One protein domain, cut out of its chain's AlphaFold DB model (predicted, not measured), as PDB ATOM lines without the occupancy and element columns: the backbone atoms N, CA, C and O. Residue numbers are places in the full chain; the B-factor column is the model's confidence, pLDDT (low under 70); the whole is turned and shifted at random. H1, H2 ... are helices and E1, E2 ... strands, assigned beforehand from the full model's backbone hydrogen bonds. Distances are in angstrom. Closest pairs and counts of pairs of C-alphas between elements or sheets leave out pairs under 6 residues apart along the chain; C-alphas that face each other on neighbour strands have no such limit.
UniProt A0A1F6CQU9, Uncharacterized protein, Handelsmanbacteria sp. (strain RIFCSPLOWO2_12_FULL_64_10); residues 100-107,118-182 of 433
ATOM      1  N   GLU A 100     618.264 410.839 420.537       55.84
ATOM      2  CA  GLU A 100     617.376 410.442 419.448       55.84
ATOM      3  C   GLU A 100     617.173 408.915 419.412       55.84
ATOM      4  O   GLU A 100     618.112 408.125 419.575       55.84
ATOM      5  N   ARG A 101     615.916 408.488 419.244       56.09
ATOM      6  CA  ARG A 101     615.509 407.074 419.235       56.09
ATOM      7  C   ARG A 101     614.997 406.711 417.849       56.09
ATOM      8  O   ARG A 101     614.021 407.302 417.394       56.09
ATOM      9  N   ALA A 102     615.585 405.692 417.227       55.97
ATOM     10  CA  ALA A 102     615.078 405.127 415.985       55.97
ATOM     11  C   ALA A 102     614.398 403.782 416.272       55.97
ATOM     12  O   ALA A 102     615.018 402.836 416.758       55.97
ATOM     13  N   VAL A 103     613.104 403.678 415.970       52.47
ATOM     14  CA  VAL A 103     612.412 402.383 415.946       52.47
ATOM     15  C   VAL A 103     612.572 401.823 414.543       52.47
ATOM     16  O   VAL A 103     611.907 402.272 413.610       52.47
ATOM     17  N   VAL A 104     613.477 400.861 414.380       51.94
ATOM     18  CA  VAL A 104     613.742 400.254 413.078       51.94
ATOM     19  C   VAL A 104     612.936 398.965 412.979       51.94
ATOM     20  O   VAL A 104     613.078 398.041 413.785       51.94
ATOM     21  N   ALA A 105     612.064 398.892 411.973       45.03
ATOM     22  CA  ALA A 105     611.464 397.629 411.577       45.03
ATOM     23  C   ALA A 105     612.582 396.748 411.004       45.03
ATOM     24  O   ALA A 105     613.058 396.995 409.895       45.03
ATOM     25  N   SER A 106     613.028 395.751 411.772       47.38
ATOM     26  CA  SER A 106     614.040 394.804 411.310       47.38
ATOM     27  C   SER A 106     613.495 394.037 410.101       47.38
ATOM     28  O   SER A 106     612.615 393.187 410.228       47.38
ATOM     29  N   ARG A 107     613.969 394.395 408.905       40.66
ATOM     30  CA  ARG A 107     613.744 393.647 407.655       40.66
ATOM     31  C   ARG A 107     615.015 392.970 407.148       40.66
ATOM     32  O   ARG A 107     614.982 392.364 406.083       40.66
ATOM     33  N   GLY A 118     610.500 391.225 415.605       55.78
ATOM     34  CA  GLY A 118     609.960 392.355 416.353       55.78
ATOM     35  C   GLY A 118     610.686 393.662 416.019       55.78
ATOM     36  O   GLY A 118     611.827 393.629 415.555       55.78
ATOM     37  N   PRO A 119     610.038 394.825 416.211       51.88
ATOM     38  CA  PRO A 119     610.696 396.119 416.062       51.88
ATOM     39  C   PRO A 119     611.870 396.221 417.043       51.88
ATOM     40  O   PRO A 119     611.710 395.972 418.239       51.88
ATOM     41  N   VAL A 120     613.046 396.595 416.537       54.94
ATOM     42  CA  VAL A 120     614.232 396.827 417.367       54.94
ATOM     43  C   VAL A 120     614.353 398.327 417.588       54.94
ATOM     44  O   VAL A 120     614.371 399.115 416.641       54.94
ATOM     45  N   VAL A 121     614.410 398.735 418.855       55.62
ATOM     46  CA  VAL A 121     614.724 400.118 419.219       55.62
ATOM     47  C   VAL A 121     616.238 400.266 419.170       55.62
ATOM     48  O   VAL A 121     616.942 399.699 420.006       55.62
ATOM     49  N   VAL A 122     616.728 401.005 418.180       54.69
ATOM     50  CA  VAL A 122     618.141 401.353 418.042       54.69
ATOM     51  C   VAL A 122     618.328 402.747 418.632       54.69
ATOM     52  O   VAL A 122     617.618 403.694 418.289       54.69
ATOM     53  N   TYR A 123     619.268 402.865 419.560       59.12
ATOM     54  CA  TYR A 123     619.664 404.150 420.126       59.12
ATOM     55  C   TYR A 123     620.841 404.682 419.305       59.12
ATOM     56  O   TYR A 123     621.782 403.922 419.069       59.12
ATOM     57  N   SER A 124     620.805 405.956 418.893       58.19
ATOM     58  CA  SER A 124     622.001 406.642 418.375       58.19
ATOM     59  C   SER A 124     622.922 406.916 419.567       58.19
ATOM     60  O   SER A 124     622.849 407.940 420.246       58.19
ATOM     61  N   ASP A 125     623.681 405.889 419.933       62.22
ATOM     62  CA  ASP A 125     624.609 405.876 421.050       62.22
ATOM     63  C   ASP A 125     625.936 405.313 420.536       62.22
ATOM     64  O   ASP A 125     625.913 404.223 419.951       62.22
ATOM     65  N   PRO A 126     627.082 405.991 420.755       61.47
ATOM     66  CA  PRO A 126     628.390 405.406 420.457       61.47
ATOM     67  C   PRO A 126     628.589 404.045 421.142       61.47
ATOM     68  O   PRO A 126     629.417 403.260 420.704       61.47
ATOM     69  N   PHE A 127     627.797 403.713 422.168       67.50
ATOM     70  CA  PHE A 127     627.895 402.475 422.938       67.50
ATOM     71  C   PHE A 127     626.840 401.429 422.546       67.50
ATOM     72  O   PHE A 127     626.064 400.975 423.388       67.50
ATOM     73  N   ASN A 128     626.751 401.030 421.271       65.31
ATOM     74  CA  ASN A 128     625.851 399.943 420.843       65.31
ATOM     75  C   ASN A 128     626.150 398.627 421.611       65.31
ATOM     76  O   ASN A 128     627.290 398.342 421.966       65.31
ATOM     77  N   SER A 129     625.129 397.805 421.879       57.28
ATOM     78  CA  SER A 129     625.260 396.524 422.588       57.28
ATOM     79  C   SER A 129     626.250 395.561 421.930       57.28
ATOM     80  O   SER A 129     626.897 394.800 422.640       57.28
ATOM     81  N   SER A 130     626.398 395.609 420.602       61.34
ATOM     82  CA  SER A 130     627.423 394.838 419.888       61.34
ATOM     83  C   SER A 130     628.835 395.304 420.240       61.34
ATOM     84  O   SER A 130     629.693 394.479 420.525       61.34
ATOM     85  N   MET A 131     629.074 396.615 420.307       69.25
ATOM     86  CA  MET A 131     630.374 397.175 420.688       69.25
ATOM     87  C   MET A 131     630.759 396.768 422.115       69.25
ATOM     88  O   MET A 131     631.884 396.330 422.340       69.25
ATOM     89  N   LEU A 132     629.809 396.808 423.056       71.56
ATOM     90  CA  LEU A 132     630.037 396.433 424.459       71.56
ATOM     91  C   LEU A 132     630.503 394.976 424.651       71.56
ATOM     92  O   LEU A 132     631.124 394.681 425.669       71.56
ATOM     93  N   GLN A 133     630.248 394.071 423.697       69.12
ATOM     94  CA  GLN A 133     630.732 392.682 423.761       69.12
ATOM     95  C   GLN A 133     632.224 392.544 423.430       69.12
ATOM     96  O   GLN A 133     632.860 391.592 423.881       69.12
ATOM     97  N   TYR A 134     632.791 393.482 422.666       72.44
ATOM     98  CA  TYR A 134     634.166 393.395 422.162       72.44
ATOM     99  C   TYR A 134     635.153 394.323 422.877       72.44
ATOM    100  O   TYR A 134     636.362 394.206 422.668       72.44
ATOM    101  N   MET A 135     634.672 395.235 423.721       81.62
ATOM    102  CA  MET A 135     635.535 396.203 424.401       81.62
ATOM    103  C   MET A 135     636.302 395.543 425.547       81.62
ATOM    104  O   MET A 135     635.778 394.673 426.247       81.62
ATOM    105  N   SER A 136     637.552 395.956 425.771       89.69
ATOM    106  CA  SER A 136     638.267 395.503 426.961       89.69
ATOM    107  C   SER A 136     637.632 396.060 428.234       89.69
ATOM    108  O   SER A 136     636.992 397.116 428.242       89.69
ATOM    109  N   MET A 137     637.895 395.384 429.353       93.06
ATOM    110  CA  MET A 137     637.532 395.898 430.672       93.06
ATOM    111  C   MET A 137     638.181 397.263 430.957       93.06
ATOM    112  O   MET A 137     637.599 398.079 431.660       93.06
ATOM    113  N   MET A 138     639.359 397.544 430.383       93.44
ATOM    114  CA  MET A 138     640.022 398.837 430.551       93.44
ATOM    115  C   MET A 138     639.201 399.948 429.903       93.44
ATOM    116  O   MET A 138     638.855 400.922 430.564       93.44
ATOM    117  N   TRP A 139     638.800 399.764 428.646       92.94
ATOM    118  CA  TRP A 139     637.919 400.716 427.982       92.94
ATOM    119  C   TRP A 139     636.609 400.885 428.767       92.94
ATOM    120  O   TRP A 139     636.216 402.005 429.088       92.94
ATOM    121  N   LEU A 140     635.984 399.781 429.186       93.12
ATOM    122  CA  LEU A 140     634.726 399.826 429.933       93.12
ATOM    123  C   LEU A 140     634.850 400.591 431.258       93.12
ATOM    124  O   LEU A 140     633.949 401.344 431.616       93.12
ATOM    125  N   PHE A 141     635.963 400.431 431.973       96.19
ATOM    126  CA  PHE A 141     636.255 401.159 433.206       96.19
ATOM    127  C   PHE A 141     636.301 402.677 432.985       96.19
ATOM    128  O   PHE A 141     635.702 403.436 433.748       96.19
ATOM    129  N   HIS A 142     636.984 403.109 431.926       94.94
ATOM    130  CA  HIS A 142     637.154 404.517 431.579       94.94
ATOM    131  C   HIS A 142     635.845 405.204 431.163       94.94
ATOM    132  O   HIS A 142     635.671 406.400 431.401       94.94
ATOM    133  N   HIS A 143     634.906 404.431 430.614       93.06
ATOM    134  CA  HIS A 143     633.622 404.917 430.101       93.06
ATOM    135  C   HIS A 143     632.419 404.476 430.944       93.06
ATOM    136  O   HIS A 143     631.278 404.679 430.537       93.06
ATOM    137  N   TRP A 144     632.644 403.906 432.134       94.38
ATOM    138  CA  TRP A 144     631.600 403.250 432.935       94.38
ATOM    139  C   TRP A 144     630.394 404.146 433.246       94.38
ATOM    140  O   TRP A 144     629.252 403.693 433.213       94.38
ATOM    141  N   ASP A 145     630.633 405.432 433.504       92.44
ATOM    142  CA  ASP A 145     629.573 406.394 433.832       92.44
ATOM    143  C   ASP A 145     628.744 406.818 432.603       92.44
ATOM    144  O   ASP A 145     627.674 407.409 432.749       92.44
ATOM    145  N   GLN A 146     629.210 406.496 431.393       87.06
ATOM    146  CA  GLN A 146     628.523 406.766 430.127       87.06
ATOM    147  C   GLN A 146     627.722 405.552 429.627       87.06
ATOM    148  O   GLN A 146     626.871 405.689 428.746       87.06
ATOM    149  N   VAL A 147     627.973 404.369 430.197       86.38
ATOM    150  CA  VAL A 147     627.339 403.113 429.800       86.38
ATOM    151  C   VAL A 147     625.937 402.989 430.394       86.38
ATOM    152  O   VAL A 147     625.701 403.147 431.593       86.38
ATOM    153  N   ASP A 148     624.984 402.616 429.545       85.12
ATOM    154  CA  ASP A 148     623.620 402.315 429.958       85.12
ATOM    155  C   ASP A 148     623.526 400.945 430.649       85.12
ATOM    156  O   ASP A 148     623.396 399.901 430.004       85.12
ATOM    157  N   ARG A 149     623.536 400.961 431.985       86.75
ATOM    158  CA  ARG A 149     623.496 399.754 432.833       86.75
ATOM    159  C   ARG A 149     622.301 398.837 432.570       86.75
ATOM    160  O   ARG A 149     622.400 397.641 432.804       86.75
ATOM    161  N   ARG A 150     621.190 399.363 432.036       83.19
ATOM    162  CA  ARG A 150     619.976 398.574 431.740       83.19
ATOM    163  C   ARG A 150     620.158 397.574 430.590       83.19
ATOM    164  O   ARG A 150     619.236 396.816 430.309       83.19
ATOM    165  N   ARG A 151     621.292 397.610 429.882       79.81
ATOM    166  CA  ARG A 151     621.594 396.705 428.760       79.81
ATOM    167  C   ARG A 151     622.178 395.366 429.188       79.81
ATOM    168  O   ARG A 151     622.224 394.450 428.373       79.81
ATOM    169  N   PHE A 152     622.635 395.267 430.428       83.50
ATOM    170  CA  PHE A 152     623.161 394.035 430.988       83.50
ATOM    171  C   PHE A 152     622.064 393.334 431.782       83.50
ATOM    172  O   PHE A 152     621.215 393.990 432.390       83.50
ATOM    173  N   ASP A 153     622.086 392.004 431.786       89.62
ATOM    174  CA  ASP A 153     621.369 391.266 432.818       89.62
ATOM    175  C   ASP A 153     621.971 391.567 434.204       89.62
ATOM    176  O   ASP A 153     623.092 392.070 434.333       89.62
ATOM    177  N   GLU A 154     621.197 391.294 435.252       89.75
ATOM    178  CA  GLU A 154     621.550 391.648 436.630       89.75
ATOM    179  C   GLU A 154     622.861 390.990 437.091       89.75
ATOM    180  O   GLU A 154     623.688 391.636 437.738       89.75
ATOM    181  N   ALA A 155     623.092 389.733 436.701       89.00
ATOM    182  CA  ALA A 155     624.294 388.992 437.069       89.00
ATOM    183  C   ALA A 155     625.546 389.603 436.427       89.00
ATOM    184  O   ALA A 155     626.557 389.828 437.101       89.00
ATOM    185  N   ARG A 156     625.475 389.924 435.131       88.19
ATOM    186  CA  ARG A 156     626.564 390.560 434.393       88.19
ATOM    187  C   ARG A 156     626.814 391.978 434.880       88.19
ATOM    188  O   ARG A 156     627.973 392.362 435.018       88.19
ATOM    189  N   LEU A 157     625.762 392.744 435.168       92.69
ATOM    190  CA  LEU A 157     625.897 394.091 435.716       92.69
ATOM    191  C   LEU A 157     626.652 394.072 437.048       92.69
ATOM    192  O   LEU A 157     627.605 394.830 437.214       92.69
ATOM    193  N   HIS A 158     626.279 393.170 437.958       93.88
ATOM    194  CA  HIS A 158     626.928 393.033 439.260       93.88
ATOM    195  C   HIS A 158     628.417 392.657 439.136       93.88
ATOM    196  O   HIS A 158     629.265 393.203 439.844       93.88
ATOM    197  N   ASP A 159     628.762 391.750 438.216       93.88
ATOM    198  CA  ASP A 159     630.159 391.390 437.933       93.88
ATOM    199  C   ASP A 159     630.976 392.590 437.417       93.88
ATOM    200  O   ASP A 159     632.076 392.853 437.906       93.88
ATOM    201  N   LEU A 160     630.419 393.363 436.481       94.00
ATOM    202  CA  LEU A 160     631.073 394.554 435.938       94.00
ATOM    203  C   LEU A 160     631.228 395.662 436.992       94.00
ATOM    204  O   LEU A 160     632.296 396.267 437.087       94.00
ATOM    205  N   GLU A 161     630.213 395.897 437.828       95.88
ATOM    206  CA  GLU A 161     630.286 396.863 438.934       95.88
ATOM    207  C   GLU A 161     631.382 396.494 439.938       95.88
ATOM    208  O   GLU A 161     632.151 397.363 440.360       95.88
ATOM    209  N   ARG A 162     631.509 395.202 440.265       97.75
ATOM    210  CA  ARG A 162     632.598 394.687 441.101       97.75
ATOM    211  C   ARG A 162     633.964 394.946 440.460       97.75
ATOM    212  O   ARG A 162     634.842 395.479 441.133       97.75
ATOM    213  N   GLN A 163     634.143 394.637 439.175       96.19
ATOM    214  CA  GLN A 163     635.414 394.864 438.470       96.19
ATOM    215  C   GLN A 163     635.789 396.352 438.419       96.19
ATOM    216  O   GLN A 163     636.936 396.720 438.679       96.19
ATOM    217  N   VAL A 164     634.819 397.235 438.165       96.94
ATOM    218  CA  VAL A 164     635.040 398.688 438.204       96.94
ATOM    219  C   VAL A 164     635.414 399.151 439.612       96.94
ATOM    220  O   VAL A 164     636.340 399.950 439.765       96.94
ATOM    221  N   ALA A 165     634.745 398.642 440.651       96.75
ATOM    222  CA  ALA A 165     635.074 398.954 442.039       96.75
ATOM    223  C   ALA A 165     636.492 398.493 442.415       96.75
ATOM    224  O   ALA A 165     637.231 399.252 443.043       96.75
ATOM    225  N   GLU A 166     636.914 397.304 441.977       97.38
ATOM    226  CA  GLU A 166     638.277 396.798 442.172       97.38
ATOM    227  C   GLU A 166     639.330 397.679 441.486       97.38
ATOM    228  O   GLU A 166     640.383 397.957 442.066       97.38
ATOM    229  N   MET A 167     639.062 398.159 440.267       97.50
ATOM    230  CA  MET A 167     639.968 399.073 439.557       97.50
ATOM    231  C   MET A 167     640.059 400.440 440.254       97.50
ATOM    232  O   MET A 167     641.164 400.958 440.434       97.50
ATOM    233  N   LYS A 168     638.935 400.980 440.753       96.75
ATOM    234  CA  LYS A 168     638.928 402.200 441.584       96.75
ATOM    235  C   LYS A 168     639.698 401.997 442.893       96.75
ATOM    236  O   LYS A 168     640.478 402.862 443.281       96.75
ATOM    237  N   ALA A 169     639.544 400.843 443.546       97.50
ATOM    238  CA  ALA A 169     640.265 400.504 444.776       97.50
ATOM    239  C   ALA A 169     641.787 400.393 444.567       97.50
ATOM    240  O   ALA A 169     642.557 400.701 445.474       97.50
ATOM    241  N   LYS A 170     642.231 400.029 443.356       97.69
ATOM    242  CA  LYS A 170     643.647 400.054 442.941       97.69
ATOM    243  C   LYS A 170     644.176 401.467 442.642       97.69
ATOM    244  O   LYS A 170     645.324 401.606 442.229       97.69
ATOM    245  N   GLY A 171     643.367 402.511 442.834       97.69
ATOM    246  CA  GLY A 171     643.747 403.904 442.601       97.69
ATOM    247  C   GLY A 171     643.710 404.330 441.132       97.69
ATOM    248  O   GLY A 171     644.215 405.403 440.806       97.69
ATOM    249  N   MET A 172     643.121 403.523 440.242       97.12
ATOM    250  CA  MET A 172     642.904 403.937 438.855       97.12
ATOM    251  C   MET A 172     641.832 405.030 438.817       97.12
ATOM    252  O   MET A 172     640.788 404.914 439.461       97.12
ATOM    253  N   GLN A 173     642.092 406.092 438.059       96.62
ATOM    254  CA  GLN A 173     641.141 407.175 437.829       96.62
ATOM    255  C   GLN A 173     640.538 407.022 436.430       96.62
ATOM    256  O   GLN A 173     641.300 406.834 435.477       96.62
ATOM    257  N   PRO A 174     639.203 407.093 436.280       94.81
ATOM    258  CA  PRO A 174     638.579 407.113 434.967       94.81
ATOM    259  C   PRO A 174     639.055 408.327 434.161       94.81
ATOM    260  O   PRO A 174     638.898 409.474 434.570       94.81
ATOM    261  N   ASP A 175     639.647 408.048 433.011       94.31
ATOM    262  CA  ASP A 175     639.942 409.003 431.941       94.31
ATOM    263  C   ASP A 175     638.870 408.896 430.838       94.31
ATOM    264  O   ASP A 175     638.895 407.919 430.087       94.31
ATOM    265  N   PRO A 176     637.961 409.881 430.705       87.50
ATOM    266  CA  PRO A 176     636.911 409.882 429.683       87.50
ATOM    267  C   PRO A 176     637.433 409.967 428.244       87.50
ATOM    268  O   PRO A 176     636.660 409.802 427.307       87.50
ATOM    269  N   SER A 177     638.718 410.277 428.051       88.56
ATOM    270  CA  SER A 177     639.366 410.337 426.738       88.56
ATOM    271  C   SER A 177     640.131 409.061 426.385       88.56
ATOM    272  O   SER A 177     640.750 408.989 425.324       88.56
ATOM    273  N   TYR A 178     640.077 408.042 427.247       92.00
ATOM    274  CA  TYR A 178     640.797 406.797 427.034       92.00
ATOM    275  C   TYR A 178     640.342 406.082 425.761       92.00
ATOM    276  O   TYR A 178     639.154 405.822 425.537       92.00
ATOM    277  N   VAL A 179     641.335 405.703 424.965       87.44
ATOM    278  CA  VAL A 179     641.216 404.860 423.780       87.44
ATOM    279  C   VAL A 179     642.320 403.808 423.873       87.44
ATOM    280  O   VAL A 179     643.432 404.102 424.318       87.44
ATOM    281  N   GLU A 180     642.013 402.564 423.504       86.00
ATOM    282  CA  GLU A 180     643.007 401.491 423.539       86.00
ATOM    283  C   GLU A 180     644.178 401.791 422.596       86.00
ATOM    284  O   GLU A 180     644.018 402.369 421.518       86.00
ATOM    285  N   SER A 181     645.379 401.371 422.992       85.38
ATOM    286  CA  SER A 181     646.571 401.542 422.163       85.38
ATOM    287  C   SER A 181     646.374 400.872 420.799       85.38
ATOM    288  O   SER A 181     646.201 399.660 420.725       85.38
ATOM    289  N   GLY A 182     646.480 401.655 419.724       81.00
ATOM    290  CA  GLY A 182     646.317 401.177 418.347       81.00
ATOM    291  C   GLY A 182     644.924 401.401 417.756       81.00
ATOM    292  O   GLY A 182     644.748 401.156 416.566       81.00
TER     293      GLY A 182
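What this domain is: This is residues 100 to 107 and 118 to 182 of the 433 residues of an uncharacterized protein of Handelsmanbacteria sp. (strain RIFCSPLOWO2_12_FULL_64_10) (UniProt A0A1F6CQU9). Picture a two-stranded ribbon, E1 and E2, at one end of a loose, elongated model, and at the other a loose group of two short helices, H1 and H2, and one longer helix, H3. H2 is near H3 and crosses it steeply, while the stretch after H3, residues 170 to 182, folds back past H2 as a tail with no named element. The printed part has 73 residues with two named strands and three named helices, in the order E1, E2, H1, H2, H3; the sheet's order is E1 - E2, antiparallel. The class is mixed, helices and strands, with 36 of the 73 residues, under half, in named elements. The whole is loose, with a radius of gyration of the C-alphas of 14.3 A, and its spans of 46 by 30 by 20 A make it only just elongated.

How they stand to each other: Start at the sheet, where E1, residues 101 to 104, and E2, residues 120 to 123, are antiparallel neighbours at 150 degrees. Look at C-alphas 103 and 121, which face each other at 4.6 A, then at N 102 and O 122, 3.0 A, and N 122 and O 102, 2.9 A, both pairs within hydrogen-bond range. E1 is apart from H1, residues 129 to 134, from H2, residues 137 to 142, and from H3, residues 154 to 169. E2 is apart from H2 and H3. H1 and H2 are close but not clearly touching, the closest C-alphas being those of Leu 132 and Leu 140 at 8.0 A; they run opposite ways at a steep tilt of 59 degrees. H2 and H3 are also close but not clearly touching, with the C-alphas of Phe 141 and Val 164 closest at 5.7 A. They run the same way at a steep tilt of 68 degrees, only just short of about perpendicular. H1 and H3 are apart. In H2 and H3 every O i to N i+4 pair is within hydrogen-bond range; in H1 0 of 2 are, beside 2 of 3 O i to N i+3 pairs.

Where its parts are: Find C-alpha 101 at (615.509, 407.074, 419.235), where E1 begins and runs 9.4 A to C-alpha 104. E2 runs 9.5 A from Val 120 to Tyr 123. H1 covers 9.4 A from Ser 129 to Tyr 134, and H2 8.7 A from Met 137 to His 142. Find C-alpha 154 at (621.550, 391.648, 436.630); from there H3 runs 22.2 A to C-alpha 169 at (640.265, 400.504, 444.776).

The domain as a whole: The two C-alphas farthest apart are those of Arg 107 and Gly 171, 47.2 A. Residues 108 to 117 are not printed, and C-alphas 107 and 118 are 9.6 A apart across this cut, which falls in the link from E1 to E2. The link from H2 to H3 is long, with 11 residues; those from E2 to H1 and from H1 to H2 are tight. The mean pLDDT of the printed part is 80.1; residues 100 to 107, 118 to 131 and 133 are under 70.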